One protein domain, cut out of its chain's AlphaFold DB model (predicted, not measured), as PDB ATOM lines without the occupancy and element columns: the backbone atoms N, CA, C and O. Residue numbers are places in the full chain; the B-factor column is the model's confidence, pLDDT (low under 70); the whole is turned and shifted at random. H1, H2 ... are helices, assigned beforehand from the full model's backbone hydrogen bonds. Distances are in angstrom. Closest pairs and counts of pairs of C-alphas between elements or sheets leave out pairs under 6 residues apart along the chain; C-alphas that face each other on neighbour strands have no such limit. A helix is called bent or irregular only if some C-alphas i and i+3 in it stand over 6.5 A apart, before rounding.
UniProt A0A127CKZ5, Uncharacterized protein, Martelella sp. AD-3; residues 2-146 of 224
ATOM      1  N   ASP A   2       0.798  25.643  52.083       55.88
ATOM      2  CA  ASP A   2       2.076  24.946  51.956       55.88
ATOM      3  C   ASP A   2       2.980  25.835  51.122       55.88
ATOM      4  O   ASP A   2       2.879  25.866  49.895       55.88
ATOM      5  N   GLU A   3       3.769  26.626  51.842       72.31
ATOM      6  CA  GLU A   3       4.856  27.441  51.315       72.31
ATOM      7  C   GLU A   3       5.720  26.589  50.372       72.31
ATOM      8  O   GLU A   3       5.927  25.391  50.616       72.31
ATOM      9  N   TYR A   4       6.157  27.166  49.252       75.12
ATOM     10  CA  TYR A   4       7.095  26.480  48.374       75.12
ATOM     11  C   TYR A   4       8.388  26.187  49.139       75.12
ATOM     12  O   TYR A   4       8.835  26.966  49.980       75.12
ATOM     13  N   SER A   5       8.960  25.003  48.920       80.56
ATOM     14  CA  SER A   5      10.311  24.739  49.402       80.56
ATOM     15  C   SER A   5      11.301  25.584  48.603       80.56
ATOM     16  O   SER A   5      11.042  25.932  47.454       80.56
ATOM     17  N   ALA A   6      12.486  25.834  49.164       80.06
ATOM     18  CA  ALA A   6      13.536  26.578  48.465       80.06
ATOM     19  C   ALA A   6      13.937  25.953  47.111       80.06
ATOM     20  O   ALA A   6      14.412  26.655  46.224       80.06
ATOM     21  N   GLU A   7      13.759  24.636  46.948       79.50
ATOM     22  CA  GLU A   7      13.987  23.962  45.667       79.50
ATOM     23  C   GLU A   7      12.904  24.327  44.643       79.50
ATOM     24  O   GLU A   7      13.206  24.563  43.479       79.50
ATOM     25  N   GLU A   8      11.649  24.418  45.072       78.75
ATOM     26  CA  GLU A   8      10.521  24.745  44.199       78.75
ATOM     27  C   GLU A   8      10.482  26.231  43.857       78.75
ATOM     28  O   GLU A   8      10.213  26.572  42.711       78.75
ATOM     29  N   ASP A   9      10.852  27.099  44.799       78.19
ATOM     30  CA  ASP A   9      11.067  28.520  44.523       78.19
ATOM     31  C   ASP A   9      12.181  28.725  43.488       78.19
ATOM     32  O   ASP A   9      12.039  29.541  42.580       78.19
ATOM     33  N   ALA A  10      13.276  27.960  43.578       78.94
ATOM     34  CA  ALA A  10      14.341  28.007  42.577       78.94
ATOM     35  C   ALA A  10      13.854  27.515  41.204       78.94
ATOM     36  O   ALA A  10      14.158  28.133  40.187       78.94
ATOM     37  N   MET A  11      13.046  26.450  41.173       77.75
ATOM     38  CA  MET A  11      12.419  25.945  39.950       77.75
ATOM     39  C   MET A  11      11.488  26.991  39.304       77.75
ATOM     40  O   MET A  11      11.544  27.185  38.090       77.75
ATOM     41  N   ILE A  12      10.664  27.686  40.096       75.38
ATOM     42  CA  ILE A  12       9.780  28.767  39.621       75.38
ATOM     43  C   ILE A  12      10.610  29.942  39.086       75.38
ATOM     44  O   ILE A  12      10.367  30.403  37.972       75.38
ATOM     45  N   ALA A  13      11.632  30.379  39.824       74.50
ATOM     46  CA  ALA A  13      12.505  31.474  39.406       74.50
ATOM     47  C   ALA A  13      13.256  31.166  38.095       74.50
ATOM     48  O   ALA A  13      13.407  32.048  37.247       74.50
ATOM     49  N   ASP A  14      13.690  29.917  37.895       75.19
ATOM     50  CA  ASP A  14      14.320  29.478  36.645       75.19
ATOM     51  C   ASP A  14      13.331  29.528  35.464       75.19
ATOM     52  O   ASP A  14      13.692  29.992  34.378       75.19
ATOM     53  N   LEU A  15      12.069  29.123  35.666       70.25
ATOM     54  CA  LEU A  15      11.019  29.226  34.644       70.25
ATOM     55  C   LEU A  15      10.746  30.690  34.257       70.25
ATOM     56  O   LEU A  15      10.668  31.025  33.070       70.25
ATOM     57  N   GLU A  16      10.645  31.572  35.252       71.12
ATOM     58  CA  GLU A  16      10.471  33.010  35.043       71.12
ATOM     59  C   GLU A  16      11.647  33.613  34.263       71.12
ATOM     60  O   GLU A  16      11.440  34.355  33.295       71.12
ATOM     61  N   ALA A  17      12.880  33.241  34.618       68.94
ATOM     62  CA  ALA A  17      14.099  33.694  33.952       68.94
ATOM     63  C   ALA A  17      14.208  33.220  32.490       68.94
ATOM     64  O   ALA A  17      14.819  33.903  31.664       68.94
ATOM     65  N   MET A  18      13.583  32.090  32.139       66.38
ATOM     66  CA  MET A  18      13.501  31.579  30.763       66.38
ATOM     67  C   MET A  18      12.438  32.287  29.902       66.38
ATOM     68  O   MET A  18      12.237  31.915  28.745       66.38
ATOM     69  N   GLY A  19      11.765  33.315  30.430       56.75
ATOM     70  CA  GLY A  19      10.705  34.040  29.726       56.75
ATOM     71  C   GLY A  19       9.361  33.306  29.713       56.75
ATOM     72  O   GLY A  19       8.446  33.734  29.013       56.75
ATOM     73  N   ALA A  20       9.240  32.228  30.493       53.69
ATOM     74  CA  ALA A  20       8.025  31.439  30.679       53.69
ATOM     75  C   ALA A  20       7.307  31.756  32.009       53.69
ATOM     76  O   ALA A  20       6.489  30.962  32.460       53.69
ATOM     77  N   GLY A  21       7.617  32.900  32.635       51.97
ATOM     78  CA  GLY A  21       6.914  33.398  33.826       51.97
ATOM     79  C   GLY A  21       5.491  33.892  33.534       51.97
ATOM     80  O   GLY A  21       4.959  33.614  32.461       51.97
ATOM     81  N   ILE A  22       4.938  34.707  34.446       49.38
ATOM     82  CA  ILE A  22       3.581  35.327  34.481       49.38
ATOM     83  C   ILE A  22       2.977  35.720  33.105       49.38
ATOM     84  O   ILE A  22       1.761  35.764  32.931       49.38
ATOM     85  N   ASN A  23       3.806  35.989  32.093       59.94
ATOM     86  CA  ASN A  23       3.391  36.309  30.724       59.94
ATOM     87  C   ASN A  23       2.920  35.100  29.876       59.94
ATOM     88  O   ASN A  23       2.463  35.314  28.755       59.94
ATOM     89  N   ASN A  24       3.030  33.851  30.352       77.94
ATOM     90  CA  ASN A  24       2.528  32.653  29.664       77.94
ATOM     91  C   ASN A  24       1.767  31.725  30.632       77.94
ATOM     92  O   ASN A  24       2.301  30.724  31.113       77.94
ATOM     93  N   CYS A  25       0.495  32.052  30.882       85.31
ATOM     94  CA  CYS A  25      -0.381  31.341  31.820       85.31
ATOM     95  C   CYS A  25      -0.436  29.822  31.578       85.31
ATOM     96  O   CYS A  25      -0.412  29.051  32.532       85.31
ATOM     97  N   SER A  26      -0.464  29.365  30.321       84.19
ATOM     98  CA  SER A  26      -0.512  27.929  30.011       84.19
ATOM     99  C   SER A  26       0.755  27.192  30.458       84.19
ATOM    100  O   SER A  26       0.668  26.064  30.945       84.19
ATOM    101  N   ALA A  27       1.929  27.816  30.317       83.12
ATOM    102  CA  ALA A  27       3.187  27.229  30.779       83.12
ATOM    103  C   ALA A  27       3.255  27.181  32.313       83.12
ATOM    104  O   ALA A  27       3.646  26.155  32.868       83.12
ATOM    105  N   GLU A  28       2.820  28.251  32.984       83.75
ATOM    106  CA  GLU A  28       2.778  28.348  34.448       83.75
ATOM    107  C   GLU A  28       1.882  27.266  35.067       83.75
ATOM    108  O   GLU A  28       2.323  26.511  35.932       83.75
ATOM    109  N   ILE A  29       0.662  27.104  34.545       88.88
ATOM    110  CA  ILE A  29      -0.296  26.067  34.961       88.88
ATOM    111  C   ILE A  29       0.322  24.668  34.871       88.88
ATOM    112  O   ILE A  29       0.259  23.891  35.824       88.88
ATOM    113  N   VAL A  30       0.909  24.328  33.718       89.44
ATOM    114  CA  VAL A  30       1.518  23.007  33.506       89.44
ATOM    115  C   VAL A  30       2.689  22.799  34.460       89.44
ATOM    116  O   VAL A  30       2.845  21.712  35.016       89.44
ATOM    117  N   PHE A  31       3.506  23.825  34.673       86.69
ATOM    118  CA  PHE A  31       4.663  23.738  35.547       86.69
ATOM    119  C   PHE A  31       4.283  23.534  37.015       86.69
ATOM    120  O   PHE A  31       4.798  22.620  37.663       86.69
ATOM    121  N   GLU A  32       3.345  24.324  37.533       86.88
ATOM    122  CA  GLU A  32       2.862  24.159  38.902       86.88
ATOM    123  C   GLU A  32       2.180  22.803  39.110       86.88
ATOM    124  O   GLU A  32       2.353  22.176  40.159       86.88
ATOM    125  N   TYR A  33       1.471  22.295  38.097       90.88
ATOM    126  CA  TYR A  33       0.916  20.945  38.135       90.88
ATOM    127  C   TYR A  33       2.007  19.862  38.214       90.88
ATOM    128  O   TYR A  33       1.880  18.893  38.964       90.88
ATOM    129  N   LEU A  34       3.127  20.029  37.502       90.06
ATOM    130  CA  LEU A  34       4.268  19.113  37.603       90.06
ATOM    131  C   LEU A  34       4.929  19.163  38.990       90.06
ATOM    132  O   LEU A  34       5.296  18.112  39.522       90.06
ATOM    133  N   ILE A  35       5.035  20.347  39.606       87.44
ATOM    134  CA  ILE A  35       5.481  20.487  41.004       87.44
ATOM    135  C   ILE A  35       4.509  19.763  41.942       87.44
ATOM    136  O   ILE A  35       4.939  18.997  42.807       87.44
ATOM    137  N   TYR A  36       3.201  19.937  41.746       88.62
ATOM    138  CA  TYR A  36       2.181  19.241  42.527       88.62
ATOM    139  C   TYR A  36       2.328  17.716  42.425       88.62
ATOM    140  O   TYR A  36       2.404  17.039  43.447       88.62
ATOM    141  N   ASN A  37       2.482  17.173  41.217       91.00
ATOM    142  CA  ASN A  37       2.699  15.740  40.999       91.00
ATOM    143  C   ASN A  37       4.000  15.221  41.629       91.00
ATOM    144  O   ASN A  37       4.063  14.069  42.056       91.00
ATOM    145  N   ARG A  38       5.040  16.061  41.722       88.69
ATOM    146  CA  ARG A  38       6.280  15.721  42.432       88.69
ATOM    147  C   ARG A  38       6.064  15.621  43.947       88.69
ATOM    148  O   ARG A  38       6.659  14.748  44.577       88.69
ATOM    149  N   ARG A  39       5.232  16.496  44.523       88.06
ATOM    150  CA  ARG A  39       4.868  16.477  45.953       88.06
ATOM    151  C   ARG A  39       3.915  15.338  46.313       88.06
ATOM    152  O   ARG A  39       4.034  14.784  47.402       88.06
ATOM    153  N   TYR A  40       3.001  15.010  45.404       90.06
ATOM    154  CA  TYR A  40       1.931  14.026  45.579       90.06
ATOM    155  C   TYR A  40       2.039  12.926  44.512       90.06
ATOM    156  O   TYR A  40       1.206  12.847  43.604       90.06
ATOM    157  N   PRO A  41       3.085  12.082  44.562       91.31
ATOM    158  CA  PRO A  41       3.346  11.087  43.524       91.31
ATOM    159  C   PRO A  41       2.198  10.086  43.362       91.31
ATOM    160  O   PRO A  41       1.924   9.639  42.252       91.31
ATOM    161  N   GLU A  42       1.485   9.751  44.438       93.12
ATOM    162  CA  GLU A  42       0.297   8.900  44.391       93.12
ATOM    163  C   GLU A  42      -0.802   9.469  43.490       93.12
ATOM    164  O   GLU A  42      -1.395   8.711  42.727       93.12
ATOM    165  N   PHE A  43      -1.018  10.788  43.506       91.00
ATOM    166  CA  PHE A  43      -1.990  11.449  42.637       91.00
ATOM    167  C   PHE A  43      -1.588  11.328  41.162       91.00
ATOM    168  O   PHE A  43      -2.434  11.055  40.308       91.00
ATOM    169  N   ALA A  44      -0.291  11.478  40.882       89.00
ATOM    170  CA  ALA A  44       0.273  11.365  39.541       89.00
ATOM    171  C   ALA A  44       0.191   9.937  38.974       89.00
ATOM    172  O   ALA A  44       0.119   9.762  37.760       89.00
ATOM    173  N   PHE A  45       0.201   8.909  39.830       89.12
ATOM    174  CA  PHE A  45       0.071   7.513  39.399       89.12
ATOM    175  C   PHE A  45      -1.373   7.087  39.115       89.12
ATOM    176  O   PHE A  45      -1.572   6.105  38.398       89.12
ATOM    177  N   THR A  46      -2.372   7.765  39.686       91.06
ATOM    178  CA  THR A  46      -3.781   7.348  39.589       91.06
ATOM    179  C   THR A  46      -4.571   8.037  38.484       91.06
ATOM    180  O   THR A  46      -5.671   7.580  38.194       91.06
ATOM    181  N   HIS A  47      -4.043   9.099  37.875       91.81
ATOM    182  CA  HIS A  47      -4.746   9.867  36.847       91.81
ATOM    183  C   HIS A  47      -3.900  10.000  35.585       91.81
ATOM    184  O   HIS A  47      -2.680  10.165  35.649       91.81
ATOM    185  N   GLU A  48      -4.553   9.983  34.423       94.06
ATOM    186  CA  GLU A  48      -3.897  10.425  33.195       94.06
ATOM    187  C   GLU A  48      -3.599  11.929  33.266       94.06
ATOM    188  O   GLU A  48      -4.274  12.680  33.969       94.06
ATOM    189  N   PHE A  49      -2.589  12.393  32.521       91.38
ATOM    190  CA  PHE A  49      -2.076  13.761  32.657       91.38
ATOM    191  C   PHE A  49      -3.168  14.836  32.540       91.38
ATOM    192  O   PHE A  49      -3.258  15.695  33.413       91.38
ATOM    193  N   ASN A  50      -4.003  14.769  31.496       91.94
ATOM    194  CA  ASN A  50      -5.048  15.767  31.244       91.94
ATOM    195  C   ASN A  50      -6.169  15.709  32.288       91.94
ATOM    196  O   ASN A  50      -6.636  16.747  32.737       91.94
ATOM    197  N   GLU A  51      -6.582  14.508  32.695       93.88
ATOM    198  CA  GLU A  51      -7.598  14.325  33.735       93.88
ATOM    199  C   GLU A  51      -7.106  14.888  35.074       93.88
ATOM    200  O   GLU A  51      -7.777  15.713  35.693       93.88
ATOM    201  N   GLY A  52      -5.899  14.498  35.489       93.69
ATOM    202  CA  GLY A  52      -5.300  14.980  36.727       93.69
ATOM    203  C   GLY A  52      -5.045  16.488  36.709       93.69
ATOM    204  O   GLY A  52      -5.230  17.141  37.734       93.69
ATOM    205  N   LEU A  53      -4.693  17.060  35.548       93.56
ATOM    206  CA  LEU A  53      -4.526  18.503  35.391       93.56
ATOM    207  C   LEU A  53      -5.845  19.244  35.641       93.56
ATOM    208  O   LEU A  53      -5.852  20.232  36.368       93.56
ATOM    209  N   GLU A  54      -6.964  18.771  35.089       92.12
ATOM    210  CA  GLU A  54      -8.274  19.397  35.308       92.12
ATOM    211  C   GLU A  54      -8.747  19.277  36.763       92.12
ATOM    212  O   GLU A  54      -9.237  20.253  37.338       92.12
ATOM    213  N   ILE A  55      -8.527  18.122  37.398       92.62
ATOM    214  CA  ILE A  55      -8.805  17.924  38.830       92.62
ATOM    215  C   ILE A  55      -7.973  18.893  39.677       92.62
ATOM    216  O   ILE A  55      -8.489  19.540  40.592       92.62
ATOM    217  N   TRP A  56      -6.686  19.034  39.356       93.75
ATOM    218  CA  TRP A  56      -5.794  19.960  40.041       93.75
ATOM    219  C   TRP A  56      -6.213  21.422  39.842       93.75
ATOM    220  O   TRP A  56      -6.264  22.168  40.820       93.75
ATOM    221  N   LYS A  57      -6.586  21.830  38.619       94.25
ATOM    222  CA  LYS A  57      -7.113  23.180  38.347       94.25
ATOM    223  C   LYS A  57      -8.322  23.479  39.233       94.25
ATOM    224  O   LYS A  57      -8.372  24.531  39.869       94.25
ATOM    225  N   HIS A  58      -9.256  22.535  39.344       93.44
ATOM    226  CA  HIS A  58     -10.409  22.661  40.236       93.44
ATOM    227  C   HIS A  58     -10.002  22.835  41.704       93.44
ATOM    228  O   HIS A  58     -10.460  23.768  42.364       93.44
ATOM    229  N   HIS A  59      -9.080  22.006  42.197       91.81
ATOM    230  CA  HIS A  59      -8.553  22.112  43.560       91.81
ATOM    231  C   HIS A  59      -7.889  23.478  43.838       91.81
ATOM    232  O   HIS A  59      -8.079  24.086  44.898       91.81
ATOM    233  N   VAL A  60      -7.111  23.992  42.885       92.19
ATOM    234  CA  VAL A  60      -6.482  25.318  42.976       92.19
ATOM    235  C   VAL A  60      -7.534  26.421  43.092       92.19
ATOM    236  O   VAL A  60      -7.385  27.331  43.914       92.19
ATOM    237  N   LEU A  61      -8.609  26.327  42.309       93.25
ATOM    238  CA  LEU A  61      -9.689  27.309  42.315       93.25
ATOM    239  C   LEU A  61     -10.491  27.283  43.622       93.25
ATOM    240  O   LEU A  61     -10.746  28.352  44.180       93.25
ATOM    241  N   GLU A  62     -10.796  26.097  44.156       90.94
ATOM    242  CA  GLU A  62     -11.457  25.909  45.460       90.94
ATOM    243  C   GLU A  62     -10.625  26.450  46.627       90.94
ATOM    244  O   GLU A  62     -11.156  27.034  47.572       90.94
ATOM    245  N   THR A  63      -9.302  26.296  46.557       86.25
ATOM    246  CA  THR A  63      -8.378  26.830  47.571       86.25
ATOM    247  C   THR A  63      -8.025  28.306  47.353       86.25
ATOM    248  O   THR A  63      -7.368  28.912  48.202       86.25
ATOM    249  N   ASN A  64      -8.490  28.900  46.247       76.31
ATOM    250  CA  ASN A  64      -8.340  30.307  45.872       76.31
ATOM    251  C   ASN A  64      -6.881  30.814  45.924       76.31
ATOM    252  O   ASN A  64      -6.615  31.928  46.390       76.31
ATOM    253  N   ARG A  65      -5.925  29.998  45.449       74.88
ATOM    254  CA  ARG A  65      -4.503  30.387  45.337       74.88
ATOM    255  C   ARG A  65      -4.337  31.443  44.246       74.88
ATOM    256  O   ARG A  65      -4.591  31.157  43.082       74.88
ATOM    257  N   ALA A  66      -3.952  32.661  44.626       67.75
ATOM    258  CA  ALA A  66      -4.185  33.848  43.803       67.75
ATOM    259  C   ALA A  66      -3.512  33.834  42.413       67.75
ATOM    260  O   ALA A  66      -4.204  34.109  41.438       67.75
ATOM    261  N   ALA A  67      -2.218  33.506  42.315       71.31
ATOM    262  CA  ALA A  67      -1.481  33.525  41.043       71.31
ATOM    263  C   ALA A  67      -2.009  32.459  40.067       71.31
ATOM    264  O   ALA A  67      -2.573  32.785  39.024       71.31
ATOM    265  N   SER A  68      -1.987  31.196  40.489       82.12
ATOM    266  CA  SER A  68      -2.474  30.053  39.717       82.12
ATOM    267  C   SER A  68      -3.949  30.188  39.320       82.12
ATOM    268  O   SER A  68      -4.323  29.896  38.187       82.12
ATOM    269  N   SER A  69      -4.809  30.667  40.235       89.19
ATOM    270  CA  SER A  69      -6.241  30.862  39.953       89.19
ATOM    271  C   SER A  69      -6.468  31.867  38.831       89.19
ATOM    272  O   SER A  69      -7.348  31.662  38.000       89.19
ATOM    273  N   PHE A  70      -5.692  32.952  38.809       89.25
ATOM    274  CA  PHE A  70      -5.788  33.957  37.760       89.25
ATOM    275  C   PHE A  70      -5.431  33.360  36.398       89.25
ATOM    276  O   PHE A  70      -6.229  33.474  35.470       89.25
ATOM    277  N   CYS A  71      -4.302  32.651  36.299       90.50
ATOM    278  CA  CYS A  71      -3.869  32.004  35.059       90.50
ATOM    279  C   CYS A  71      -4.890  30.981  34.545       90.50
ATOM    280  O   CYS A  71      -5.207  30.981  33.357       90.50
ATOM    281  N   ILE A  72      -5.439  30.143  35.435       93.81
ATOM    282  CA  ILE A  72      -6.438  29.119  35.083       93.81
ATOM    283  C   ILE A  72      -7.701  29.748  34.495       93.81
ATOM    284  O   ILE A  72      -8.255  29.240  33.521       93.81
ATOM    285  N   VAL A  73      -8.172  30.848  35.084       94.56
ATOM    286  CA  VAL A  73      -9.359  31.551  34.586       94.56
ATOM    287  C   VAL A  73      -9.047  32.274  33.277       94.56
ATOM    288  O   VAL A  73      -9.856  32.200  32.351       94.56
ATOM    289  N   ILE A  74      -7.871  32.905  33.167       91.69
ATOM    290  CA  ILE A  74      -7.451  33.605  31.949       91.69
ATOM    291  C   ILE A  74      -7.384  32.682  30.736       91.69
ATOM    292  O   ILE A  74      -7.843  33.083  29.670       91.69
ATOM    293  N   GLU A  75      -6.867  31.458  30.894       90.81
ATOM    294  CA  GLU A  75      -6.782  30.466  29.811       90.81
ATOM    295  C   GLU A  75      -8.152  30.261  29.143       90.81
ATOM    296  O   GLU A  75      -8.256  30.237  27.921       90.81
ATOM    297  N   VAL A  76      -9.220  30.202  29.946       93.25
ATOM    298  CA  VAL A  76     -10.593  30.046  29.450       93.25
ATOM    299  C   VAL A  76     -11.137  31.351  28.866       93.25
ATOM    300  O   VAL A  76     -11.765  31.338  27.807       93.25
ATOM    301  N   THR A  77     -10.933  32.486  29.541       92.81
ATOM    302  CA  THR A  77     -11.534  33.758  29.109       92.81
ATOM    303  C   THR A  77     -10.877  34.350  27.870       92.81
ATOM    304  O   THR A  77     -11.580  34.946  27.062       92.81
ATOM    305  N   GLU A  78      -9.562  34.207  27.700       90.25
ATOM    306  CA  GLU A  78      -8.869  34.691  26.500       90.25
ATOM    307  C   GLU A  78      -9.261  33.858  25.279       90.25
ATOM    308  O   GLU A  78      -9.592  34.430  24.247       90.25
ATOM    309  N   GLU A  79      -9.376  32.533  25.410       89.75
ATOM    310  CA  GLU A  79      -9.876  31.686  24.321       89.75
ATOM    311  C   GLU A  79     -11.324  32.046  23.937       89.75
ATOM    312  O   GLU A  79     -11.651  32.146  22.753       89.75
ATOM    313  N   LEU A  80     -12.191  32.311  24.924       90.69
ATOM    314  CA  LEU A  80     -13.537  32.833  24.666       90.69
ATOM    315  C   LEU A  80     -13.489  34.183  23.937       90.69
ATOM    316  O   LEU A  80     -14.177  34.359  22.933       90.69
ATOM    317  N   ARG A  81     -12.678  35.135  24.411       88.50
ATOM    318  CA  ARG A  81     -12.528  36.460  23.787       88.50
ATOM    319  C   ARG A  81     -12.024  36.356  22.356       88.50
ATOM    320  O   ARG A  81     -12.568  37.035  21.493       88.50
ATOM    321  N   GLU A  82     -11.037  35.506  22.092       87.19
ATOM    322  CA  GLU A  82     -10.536  35.250  20.744       87.19
ATOM    323  C   GLU A  82     -11.671  34.764  19.841       87.19
ATOM    324  O   GLU A  82     -11.927  35.388  18.811       87.19
ATOM    325  N   LEU A  83     -12.418  33.739  20.267       86.12
ATOM    326  CA  LEU A  83     -13.557  33.193  19.518       86.12
ATOM    327  C   LEU A  83     -14.649  34.239  19.228       86.12
ATOM    328  O   LEU A  83     -15.269  34.176  18.169       86.12
ATOM    329  N   TYR A  84     -14.850  35.216  20.119       82.50
ATOM    330  CA  TYR A  84     -15.793  36.322  19.913       82.50
ATOM    331  C   TYR A  84     -15.226  37.514  19.125       82.50
ATOM    332  O   TYR A  84     -15.993  38.277  18.540       82.50
ATOM    333  N   SER A  85     -13.905  37.703  19.114       76.31
ATOM    334  CA  SER A  85     -13.241  38.862  18.499       76.31
ATOM    335  C   SER A  85     -13.073  38.763  16.982       76.31
ATOM    336  O   SER A  85     -12.925  39.789  16.315       76.31
ATOM    337  N   TYR A  86     -13.073  37.553  16.420       60.03
ATOM    338  CA  TYR A  86     -12.945  37.368  14.978       60.03
ATOM    339  C   TYR A  86     -14.271  37.658  14.249       60.03
ATOM    340  O   TYR A  86     -15.344  37.324  14.743       60.03
ATOM    341  N   ASP A  87     -14.191  38.156  13.005       50.19
ATOM    342  CA  ASP A  87     -15.310  38.345  12.045       50.19
ATOM    343  C   ASP A  87     -16.133  37.058  11.748       50.19
ATOM    344  O   ASP A  87     -17.061  37.065  10.941       50.19
ATOM    345  N   PHE A  88     -15.824  35.943  12.414       51.25
ATOM    346  CA  PHE A  88     -16.589  34.699  12.448       51.25
ATOM    347  C   PHE A  88     -17.705  34.721  13.494       51.25
ATOM    348  O   PHE A  88     -18.024  33.655  14.019       51.25
ATOM    349  N   ALA A  89     -18.273  35.895  13.803       55.47
ATOM    350  CA  ALA A  89     -19.355  36.084  14.767       55.47
ATOM    351  C   ALA A  89     -20.539  35.165  14.436       55.47
ATOM    352  O   ALA A  89     -21.496  35.534  13.755       55.47
ATOM    353  N   THR A  90     -20.439  33.925  14.896       64.38
ATOM    354  CA  THR A  90     -21.526  32.975  14.921       64.38
ATOM    355  C   THR A  90     -22.465  33.554  15.959       64.38
ATOM    356  O   THR A  90     -22.024  33.730  17.095       64.38
ATOM    357  N   PRO A  91     -23.703  33.921  15.600       75.19
ATOM    358  CA  PRO A  91     -24.633  34.465  16.576       75.19
ATOM    359  C   PRO A  91     -24.778  33.468  17.728       75.19
ATOM    360  O   PRO A  91     -25.282  32.361  17.526       75.19
ATOM    361  N   THR A  92     -24.308  33.824  18.925       83.12
ATOM    362  CA  THR A  92     -24.430  32.977  20.120       83.12
ATOM    363  C   THR A  92     -25.656  33.339  20.952       83.12
ATOM    364  O   THR A  92     -25.857  32.802  22.043       83.12
ATOM    365  N   GLU A  93     -26.547  34.166  20.400       84.19
ATOM    366  CA  GLU A  93     -27.853  34.451  20.971       84.19
ATOM    367  C   GLU A  93     -28.594  33.150  21.324       84.19
ATOM    368  O   GLU A  93     -28.733  32.208  20.527       84.19
ATOM    369  N   GLY A  94     -29.037  33.083  22.580       85.81
ATOM    370  CA  GLY A  94     -29.754  31.942  23.138       85.81
ATOM    371  C   GLY A  94     -28.924  30.665  23.310       85.81
ATOM    372  O   GLY A  94     -29.468  29.683  23.815       85.81
ATOM    373  N   LEU A  95     -27.641  30.644  22.929       90.44
ATOM    374  CA  LEU A  95     -26.758  29.486  23.119       90.44
ATOM    375  C   LEU A  95     -26.561  29.195  24.611       90.44
ATOM    376  O   LEU A  95     -26.637  28.043  25.041       90.44
ATOM    377  N   PHE A  96     -26.395  30.251  25.403       93.25
ATOM    378  CA  PHE A  96     -26.105  30.170  26.825       93.25
ATOM    379  C   PHE A  96     -26.711  31.350  27.591       93.25
ATOM    380  O   PHE A  96     -26.825  32.452  27.061       93.25
ATOM    381  N   CYS A  97     -27.085  31.115  28.848       92.56
ATOM    382  CA  CYS A  97     -27.563  32.151  29.770       92.56
ATOM    383  C   CYS A  97     -27.133  31.910  31.228       92.56
ATOM    384  O   CYS A  97     -27.869  32.199  32.171       92.56
ATOM    385  N   GLY A  98     -25.960  31.306  31.426       92.81
ATOM    386  CA  GLY A  98     -25.542  30.709  32.702       92.81
ATOM    387  C   GLY A  98     -25.836  29.207  32.773       92.81
ATOM    388  O   GLY A  98     -25.344  28.517  33.657       92.81
ATOM    389  N   LYS A  99     -26.605  28.699  31.807       93.44
ATOM    390  CA  LYS A  99     -26.781  27.284  31.473       93.44
ATOM    391  C   LYS A  99     -26.984  27.120  29.967       93.44
ATOM    392  O   LYS A  99     -27.285  28.121  29.308       93.44
ATOM    393  N   PRO A 100     -26.867  25.894  29.425       93.31
ATOM    394  CA  PRO A 100     -27.194  25.628  28.028       93.31
ATOM    395  C   PRO A 100     -28.620  26.084  27.679       93.31
ATOM    396  O   PRO A 100     -29.571  25.763  28.395       93.31
ATOM    397  N   GLY A 101     -28.759  26.847  26.592       91.81
ATOM    398  CA  GLY A 101     -30.041  27.363  26.109       91.81
ATOM    399  C   GLY A 101     -30.576  26.578  24.918       91.81
ATOM    400  O   GLY A 101     -31.565  25.854  25.041       91.81
ATOM    401  N   ARG A 102     -29.907  26.695  23.767       91.12
ATOM    402  CA  ARG A 102     -30.155  25.876  22.569       91.12
ATOM    403  C   ARG A 102     -28.987  24.917  22.301       91.12
ATOM    404  O   ARG A 102     -27.875  25.187  22.747       91.12
ATOM    405  N   PRO A 103     -29.200  23.827  21.544       91.38
ATOM    406  CA  PRO A 103     -28.100  23.007  21.053       91.38
ATOM    407  C   PRO A 103     -27.131  23.826  20.190       91.38
ATOM    408  O   PRO A 103     -27.557  24.698  19.424       91.38
ATOM    409  N   TYR A 104     -25.843  23.507  20.292       91.44
ATOM    410  CA  TYR A 104     -24.843  23.994  19.350       91.44
ATOM    411  C   TYR A 104     -25.052  23.343  17.975       91.44
ATOM    412  O   TYR A 104     -25.536  22.215  17.858       91.44
ATOM    413  N   THR A 105     -24.690  24.066  16.923       90.50
ATOM    414  CA  THR A 105     -24.951  23.700  15.523       90.50
ATOM    415  C   THR A 105     -23.676  23.502  14.709       90.50
ATOM    416  O   THR A 105     -23.724  22.918  13.626       90.50
ATOM    417  N   ASN A 106     -22.530  23.940  15.232       88.81
ATOM    418  CA  ASN A 106     -21.218  23.815  14.604       88.81
ATOM    419  C   ASN A 106     -20.114  23.576  15.655       88.81
ATOM    420  O   ASN A 106     -20.381  23.489  16.859       88.81
ATOM    421  N   ALA A 107     -18.878  23.398  15.182       90.12
ATOM    422  CA  ALA A 107     -17.731  23.086  16.031       90.12
ATOM    423  C   ALA A 107     -17.340  24.270  16.928       90.12
ATOM    424  O   ALA A 107     -16.944  24.069  18.074       90.12
ATOM    425  N   GLU A 108     -17.494  25.494  16.431       89.12
ATOM    426  CA  GLU A 108     -17.204  26.733  17.143       89.12
ATOM    427  C   GLU A 108     -18.146  26.917  18.341       89.12
ATOM    428  O   GLU A 108     -17.681  27.106  19.462       89.12
ATOM    429  N   GLU A 109     -19.458  26.757  18.155       90.88
ATOM    430  CA  GLU A 109     -20.446  26.793  19.239       90.88
ATOM    431  C   GLU A 109     -20.230  25.659  20.244       90.88
ATOM    432  O   GLU A 109     -20.395  25.865  21.444       90.88
ATOM    433  N   SER A 110     -19.829  24.470  19.779       93.06
ATOM    434  CA  SER A 110     -19.467  23.367  20.675       93.06
ATOM    435  C   SER A 110     -18.260  23.727  21.543       93.06
ATOM    436  O   SER A 110     -18.242  23.398  22.729       93.06
ATOM    437  N   ARG A 111     -17.255  24.397  20.967       92.81
ATOM    438  CA  ARG A 111     -16.054  24.853  21.677       92.81
ATOM    439  C   ARG A 111     -16.390  25.951  22.685       92.81
ATOM    440  O   ARG A 111     -16.006  25.836  23.845       92.81
ATOM    441  N   ILE A 112     -17.179  26.947  22.277       92.81
ATOM    442  CA  ILE A 112     -17.694  28.011  23.152       92.81
ATOM    443  C   ILE A 112     -18.468  27.408  24.327       92.81
ATOM    444  O   ILE A 112     -18.188  27.736  25.476       92.81
ATOM    445  N   MET A 113     -19.394  26.482  24.068       94.12
ATOM    446  CA  MET A 113     -20.168  25.828  25.126       94.12
ATOM    447  C   MET A 113     -19.289  25.052  26.108       94.12
ATOM    448  O   MET A 113     -19.537  25.124  27.308       94.12
ATOM    449  N   GLY A 114     -18.253  24.355  25.632       94.81
ATOM    450  CA  GLY A 114     -17.298  23.672  26.509       94.81
ATOM    451  C   GLY A 114     -16.518  24.637  27.407       94.81
ATOM    452  O   GLY A 114     -16.335  24.370  28.592       94.81
ATOM    453  N   LEU A 115     -16.098  25.787  26.874       95.25
ATOM    454  CA  LEU A 115     -15.419  26.829  27.652       95.25
ATOM    455  C   LEU A 115     -16.356  27.490  28.672       95.25
ATOM    456  O   LEU A 115     -15.955  27.716  29.812       95.25
ATOM    457  N   LEU A 116     -17.610  27.760  28.297       95.62
ATOM    458  CA  LEU A 116     -18.622  28.316  29.200       95.62
ATOM    459  C   LEU A 116     -18.981  27.342  30.326       95.62
ATOM    460  O   LEU A 116     -19.117  27.771  31.469       95.62
ATOM    461  N   ASP A 117     -19.091  26.047  30.030       95.62
ATOM    462  CA  ASP A 117     -19.322  25.007  31.039       95.62
ATOM    463  C   ASP A 117     -18.161  24.934  32.043       95.62
ATOM    464  O   ASP A 117     -18.379  24.973  33.257       95.62
ATOM    465  N   ARG A 118     -16.911  24.972  31.556       95.38
ATOM    466  CA  ARG A 118     -15.722  25.075  32.420       95.38
ATOM    467  C   ARG A 118     -15.743  26.345  33.264       95.38
ATOM    468  O   ARG A 118     -15.502  26.273  34.465       95.38
ATOM    469  N   LEU A 119     -16.074  27.493  32.675       96.06
ATOM    470  CA  LEU A 119     -16.146  28.762  33.399       96.06
ATOM    471  C   LEU A 119     -17.228  28.746  34.488       96.06
ATOM    472  O   LEU A 119     -16.989  29.246  35.584       96.06
ATOM    473  N   VAL A 120     -18.389  28.134  34.229       96.44
ATOM    474  CA  VAL A 120     -19.431  27.906  35.245       96.44
ATOM    475  C   VAL A 120     -18.910  27.016  36.365       96.44
ATOM    476  O   VAL A 120     -19.074  27.360  37.536       96.44
ATOM    477  N   SER A 121     -18.250  25.910  36.018       95.50
ATOM    478  CA  SER A 121     -17.658  24.992  36.991       95.50
ATOM    479  C   SER A 121     -16.635  25.698  37.884       95.50
ATOM    480  O   SER A 121     -16.656  25.572  39.108       95.50
ATOM    481  N   TYR A 122     -15.795  26.543  37.288       95.69
ATOM    482  CA  TYR A 122     -14.821  27.354  38.011       95.69
ATOM    483  C   TYR A 122     -15.496  28.414  38.884       95.69
ATOM    484  O   TYR A 122     -15.127  28.576  40.046       95.69
ATOM    485  N   ALA A 123     -16.510  29.116  38.377       95.44
ATOM    486  CA  ALA A 123     -17.263  30.112  39.139       95.44
ATOM    487  C   ALA A 123     -17.992  29.489  40.343       95.44
ATOM    488  O   ALA A 123     -18.090  30.120  41.401       95.44
ATOM    489  N   ALA A 124     -18.448  28.238  40.219       94.56
ATOM    490  CA  ALA A 124     -19.128  27.510  41.286       94.56
ATOM    491  C   ALA A 124     -18.223  27.189  42.485       94.56
ATOM    492  O   ALA A 124     -18.723  27.068  43.601       94.56
ATOM    493  N   THR A 125     -16.898  27.168  42.303       93.00
ATOM    494  CA  THR A 125     -15.936  27.072  43.421       93.00
ATOM    495  C   THR A 125     -15.923  28.323  44.315       93.00
ATOM    496  O   THR A 125     -15.311  28.335  45.379       93.00
ATOM    497  N   GLY A 126     -16.574  29.415  43.889       89.75
ATOM    498  CA  GLY A 126     -16.541  30.702  44.582       89.75
ATOM    499  C   GLY A 126     -15.217  31.457  44.425       89.75
ATOM    500  O   GLY A 126     -15.007  32.452  45.129       89.75
ATOM    501  N   ASN A 127     -14.347  31.007  43.515       92.62
ATOM    502  CA  ASN A 127     -13.058  31.626  43.232       92.62
ATOM    503  C   ASN A 127     -13.188  33.104  42.828       92.62
ATOM    504  O   ASN A 127     -14.095  33.508  42.096       92.62
ATOM    505  N   SER A 128     -12.238  33.916  43.294       89.62
ATOM    506  CA  SER A 128     -12.220  35.373  43.146       89.62
ATOM    507  C   SER A 128     -12.094  35.889  41.724       89.62
ATOM    508  O   SER A 128     -12.472  37.030  41.470       89.62
ATOM    509  N   PHE A 129     -11.524  35.079  40.837       92.31
ATOM    510  CA  PHE A 129     -11.311  35.417  39.436       92.31
ATOM    511  C   PHE A 129     -12.383  34.782  38.552       92.31
ATOM    512  O   PHE A 129     -12.904  35.443  37.661       92.31
ATOM    513  N   ALA A 130     -12.776  33.536  38.839       94.31
ATOM    514  CA  ALA A 130     -13.741  32.813  38.011       94.31
ATOM    515  C   ALA A 130     -15.153  33.407  38.088       94.31
ATOM    516  O   ALA A 130     -15.849  33.508  37.080       94.31
ATOM    517  N   LEU A 131     -15.571  33.829  39.285       92.94
ATOM    518  CA  LEU A 131     -16.900  34.389  39.496       92.94
ATOM    519  C   LEU A 131     -17.131  35.680  38.682       92.94
ATOM    520  O   LEU A 131     -18.076  35.694  37.897       92.94
ATOM    521  N   PRO A 132     -16.297  36.740  38.782       91.81
ATOM    522  CA  PRO A 132     -16.469  37.925  37.938       91.81
ATOM    523  C   PRO A 132     -16.281  37.623  36.446       91.81
ATOM    524  O   PRO A 132     -17.036  38.158  35.640       91.81
ATOM    525  N   ALA A 133     -15.363  36.721  36.077       94.50
ATOM    526  CA  ALA A 133     -15.158  36.332  34.682       94.50
ATOM    527  C   ALA A 133     -16.435  35.791  34.013       94.50
ATOM    528  O   ALA A 133     -16.682  36.089  32.848       94.50
ATOM    529  N   LEU A 134     -17.288  35.063  34.749       95.31
ATOM    530  CA  LEU A 134     -18.581  34.604  34.232       95.31
ATOM    531  C   LEU A 134     -19.518  35.768  33.861       95.31
ATOM    532  O   LEU A 134     -20.208  35.687  32.847       95.31
ATOM    533  N   ALA A 135     -19.544  36.851  34.646       91.62
ATOM    534  CA  ALA A 135     -20.354  38.031  34.326       91.62
ATOM    535  C   ALA A 135     -19.788  38.831  33.143       91.62
ATOM    536  O   ALA A 135     -20.552  39.410  32.372       91.62
ATOM    537  N   GLU A 136     -18.466  38.849  32.967       91.44
ATOM    538  CA  GLU A 136     -17.824  39.598  31.882       91.44
ATOM    539  C   GLU A 136     -18.113  39.024  30.483       91.44
ATOM    540  O   GLU A 136     -18.023  39.767  29.504       91.44
ATOM    541  N   VAL A 137     -18.548  37.759  30.376       88.50
ATOM    542  CA  VAL A 137     -18.950  37.121  29.103       88.50
ATOM    543  C   VAL A 137     -19.986  37.955  28.337       88.50
ATOM    544  O   VAL A 137     -19.914  38.050  27.110       88.50
ATOM    545  N   GLU A 138     -20.919  38.614  29.037       88.12
ATOM    546  CA  GLU A 138     -21.921  39.485  28.402       88.12
ATOM    547  C   GLU A 138     -21.299  40.698  27.689       88.12
ATOM    548  O   GLU A 138     -21.907  41.263  26.777       88.12
ATOM    549  N   GLY A 139     -20.106  41.123  28.112       85.69
ATOM    550  CA  GLY A 139     -19.384  42.260  27.546       85.69
ATOM    551  C   GLY A 139     -18.653  41.945  26.243       85.69
ATOM    552  O   GLY A 139     -18.307  42.871  25.510       85.69
ATOM    553  N   TRP A 140     -18.421  40.665  25.943       83.94
ATOM    554  CA  TRP A 140     -17.665  40.228  24.761       83.94
ATOM    555  C   TRP A 140     -18.542  39.564  23.701       83.94
ATOM    556  O   TRP A 140     -18.071  39.318  22.599       83.94
ATOM    557  N   SER A 141     -19.802  39.267  24.021       83.56
ATOM    558  CA  SER A 141     -20.683  38.451  23.185       83.56
ATOM    559  C   SER A 141     -22.145  38.913  23.227       83.56
ATOM    560  O   SER A 141     -22.530  39.809  23.985       83.56
ATOM    561  N   ASP A 142     -22.980  38.284  22.401       84.94
ATOM    562  CA  ASP A 142     -24.440  38.408  22.425       84.94
ATOM    563  C   ASP A 142     -25.110  37.499  23.479       84.94
ATOM    564  O   ASP A 142     -26.334  37.513  23.621       84.94
ATOM    565  N   ILE A 143     -24.328  36.763  24.280       88.06
ATOM    566  CA  ILE A 143     -24.828  36.010  25.436       88.06
ATOM    567  C   ILE A 143     -25.363  36.964  26.501       88.06
ATOM    568  O   ILE A 143     -24.792  38.019  26.798       88.06
ATOM    569  N   ARG A 144     -26.465  36.545  27.125       88.75
ATOM    570  CA  ARG A 144     -27.075  37.211  28.275       88.75
ATOM    571  C   ARG A 144     -27.362  36.175  29.348       88.75
ATOM    572  O   ARG A 144     -28.074  35.206  29.098       88.75
ATOM    573  N   LEU A 145     -26.790  36.366  30.528       93.50
ATOM    574  CA  LEU A 145     -27.060  35.557  31.703       93.50
ATOM    575  C   LEU A 145     -28.505  35.765  32.160       93.50
ATOM    576  O   LEU A 145     -29.067  36.856  32.041       93.50
ATOM    577  N   ASN A 146     -29.103  34.726  32.742       94.69
ATOM    578  CA  ASN A 146     -30.373  34.903  33.432       94.69
ATOM    579  C   ASN A 146     -30.218  35.940  34.562       94.69
ATOM    580  O   ASN A 146     -29.176  35.957  35.232       94.69
TER     581      ASN A 146
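This is residues 2 to 146 of the 224 residues of an uncharacterized protein of Martelella sp. AD-3 (UniProt A0A127CKZ5). The model is an elongated body of helices in two parts that meet at H5: H5, H6 and H7 form a three-helix bundle, and a looser group of H1, H2, H3 and H4 makes the other end. H2 runs outward from the first part of H5, with H4 crossing it and H1 and H3 farthest out, while the long stretch of residues 86 to 106 loops at the opposite end. The printed part has 145 residues with seven named helices, H1 to H7 in chain order, and no named strand; the class is all helix. By its radius of gyration of the C-alphas, 16.9 A, it is compact, and its spans are 50 by 32 by 26 A.

H5, residues 66 to 85, has a kink of 26 degrees near residue 76. It forms a hairpin with H6, residues 107 to 124: they touch, closest at the C-alphas of Val 76 and Leu 115, 6.1 A, at a shallow tilt of 28 degrees, opposite ways. H7, residues 130 to 140, touches H5, closest at the C-alphas of Val 73 and Ala 130, 5.7 A, at a shallow tilt of 18 degrees, the same way. H6 and H7 form a hairpin and touch, with the C-alphas of Ala 123 and Leu 131 closest at 4.3 A; their tilt of 37 degrees is only just steep. H5, H6 and H7 are an up and down bundle, each helix running against the one before. With residues 68 to 75 alone, H5 touches H2, residues 25 to 39; the closest C-alphas, of Cys 25 and Cys 71, are 4.8 A apart. H4, residues 49 to 62, touches H5 with residues 57 to 61 alone, closest at the C-alphas of Leu 61 and Ser 69, 5.5 A. H2 and H4 only just touch, with 3 pairs of C-alphas within 8 A, the closest those of Tyr 33 and Leu 53, 6.6 A, about perpendicular at 84 degrees. H1, residues 6 to 20, forms a hairpin with H2 and only just touches it, with 3 such pairs, closest at the C-alphas of Ala 20 and Ala 27, 6.4 A. H3, residues 41 to 46, only just touches H2, only at the corner, closest at the C-alphas of Asn 37 and Ala 44, 5.2 A. Every O i to N i+4 pair is within hydrogen-bond range in H2, H3, H4 and H6, against 9 of 11 in H1, 14 of 16 in H5 and 2 of 7 in H7, where 7 of 8 O i to N i+3 pairs are.

H5 is 27.3 A long from C-alpha 66 at (-4.185, 33.848, 43.803) to C-alpha 85, H6 25.7 A, H2 21.2 A, H4 20.0 A, H1 19.2 A, H7 15.7 A and H3 9.0 A. H1 begins at C-alpha 6, (13.536, 26.578, 48.465), and is irregular: C-alphas 17 and 20 are 7.3 A apart. H7 ends at C-alpha 140, (-17.665, 40.228, 24.761).

The two C-alphas farthest apart, of Ala 6 and Arg 102, are 50.8 A apart. The printed part has no cut; the link H5 to H6 is long, with 21 residues, and the others are tight. Mean pLDDT of the printed part is 85.6; residues 2, 17 to 23, 66 and 86 to 90 are under 70.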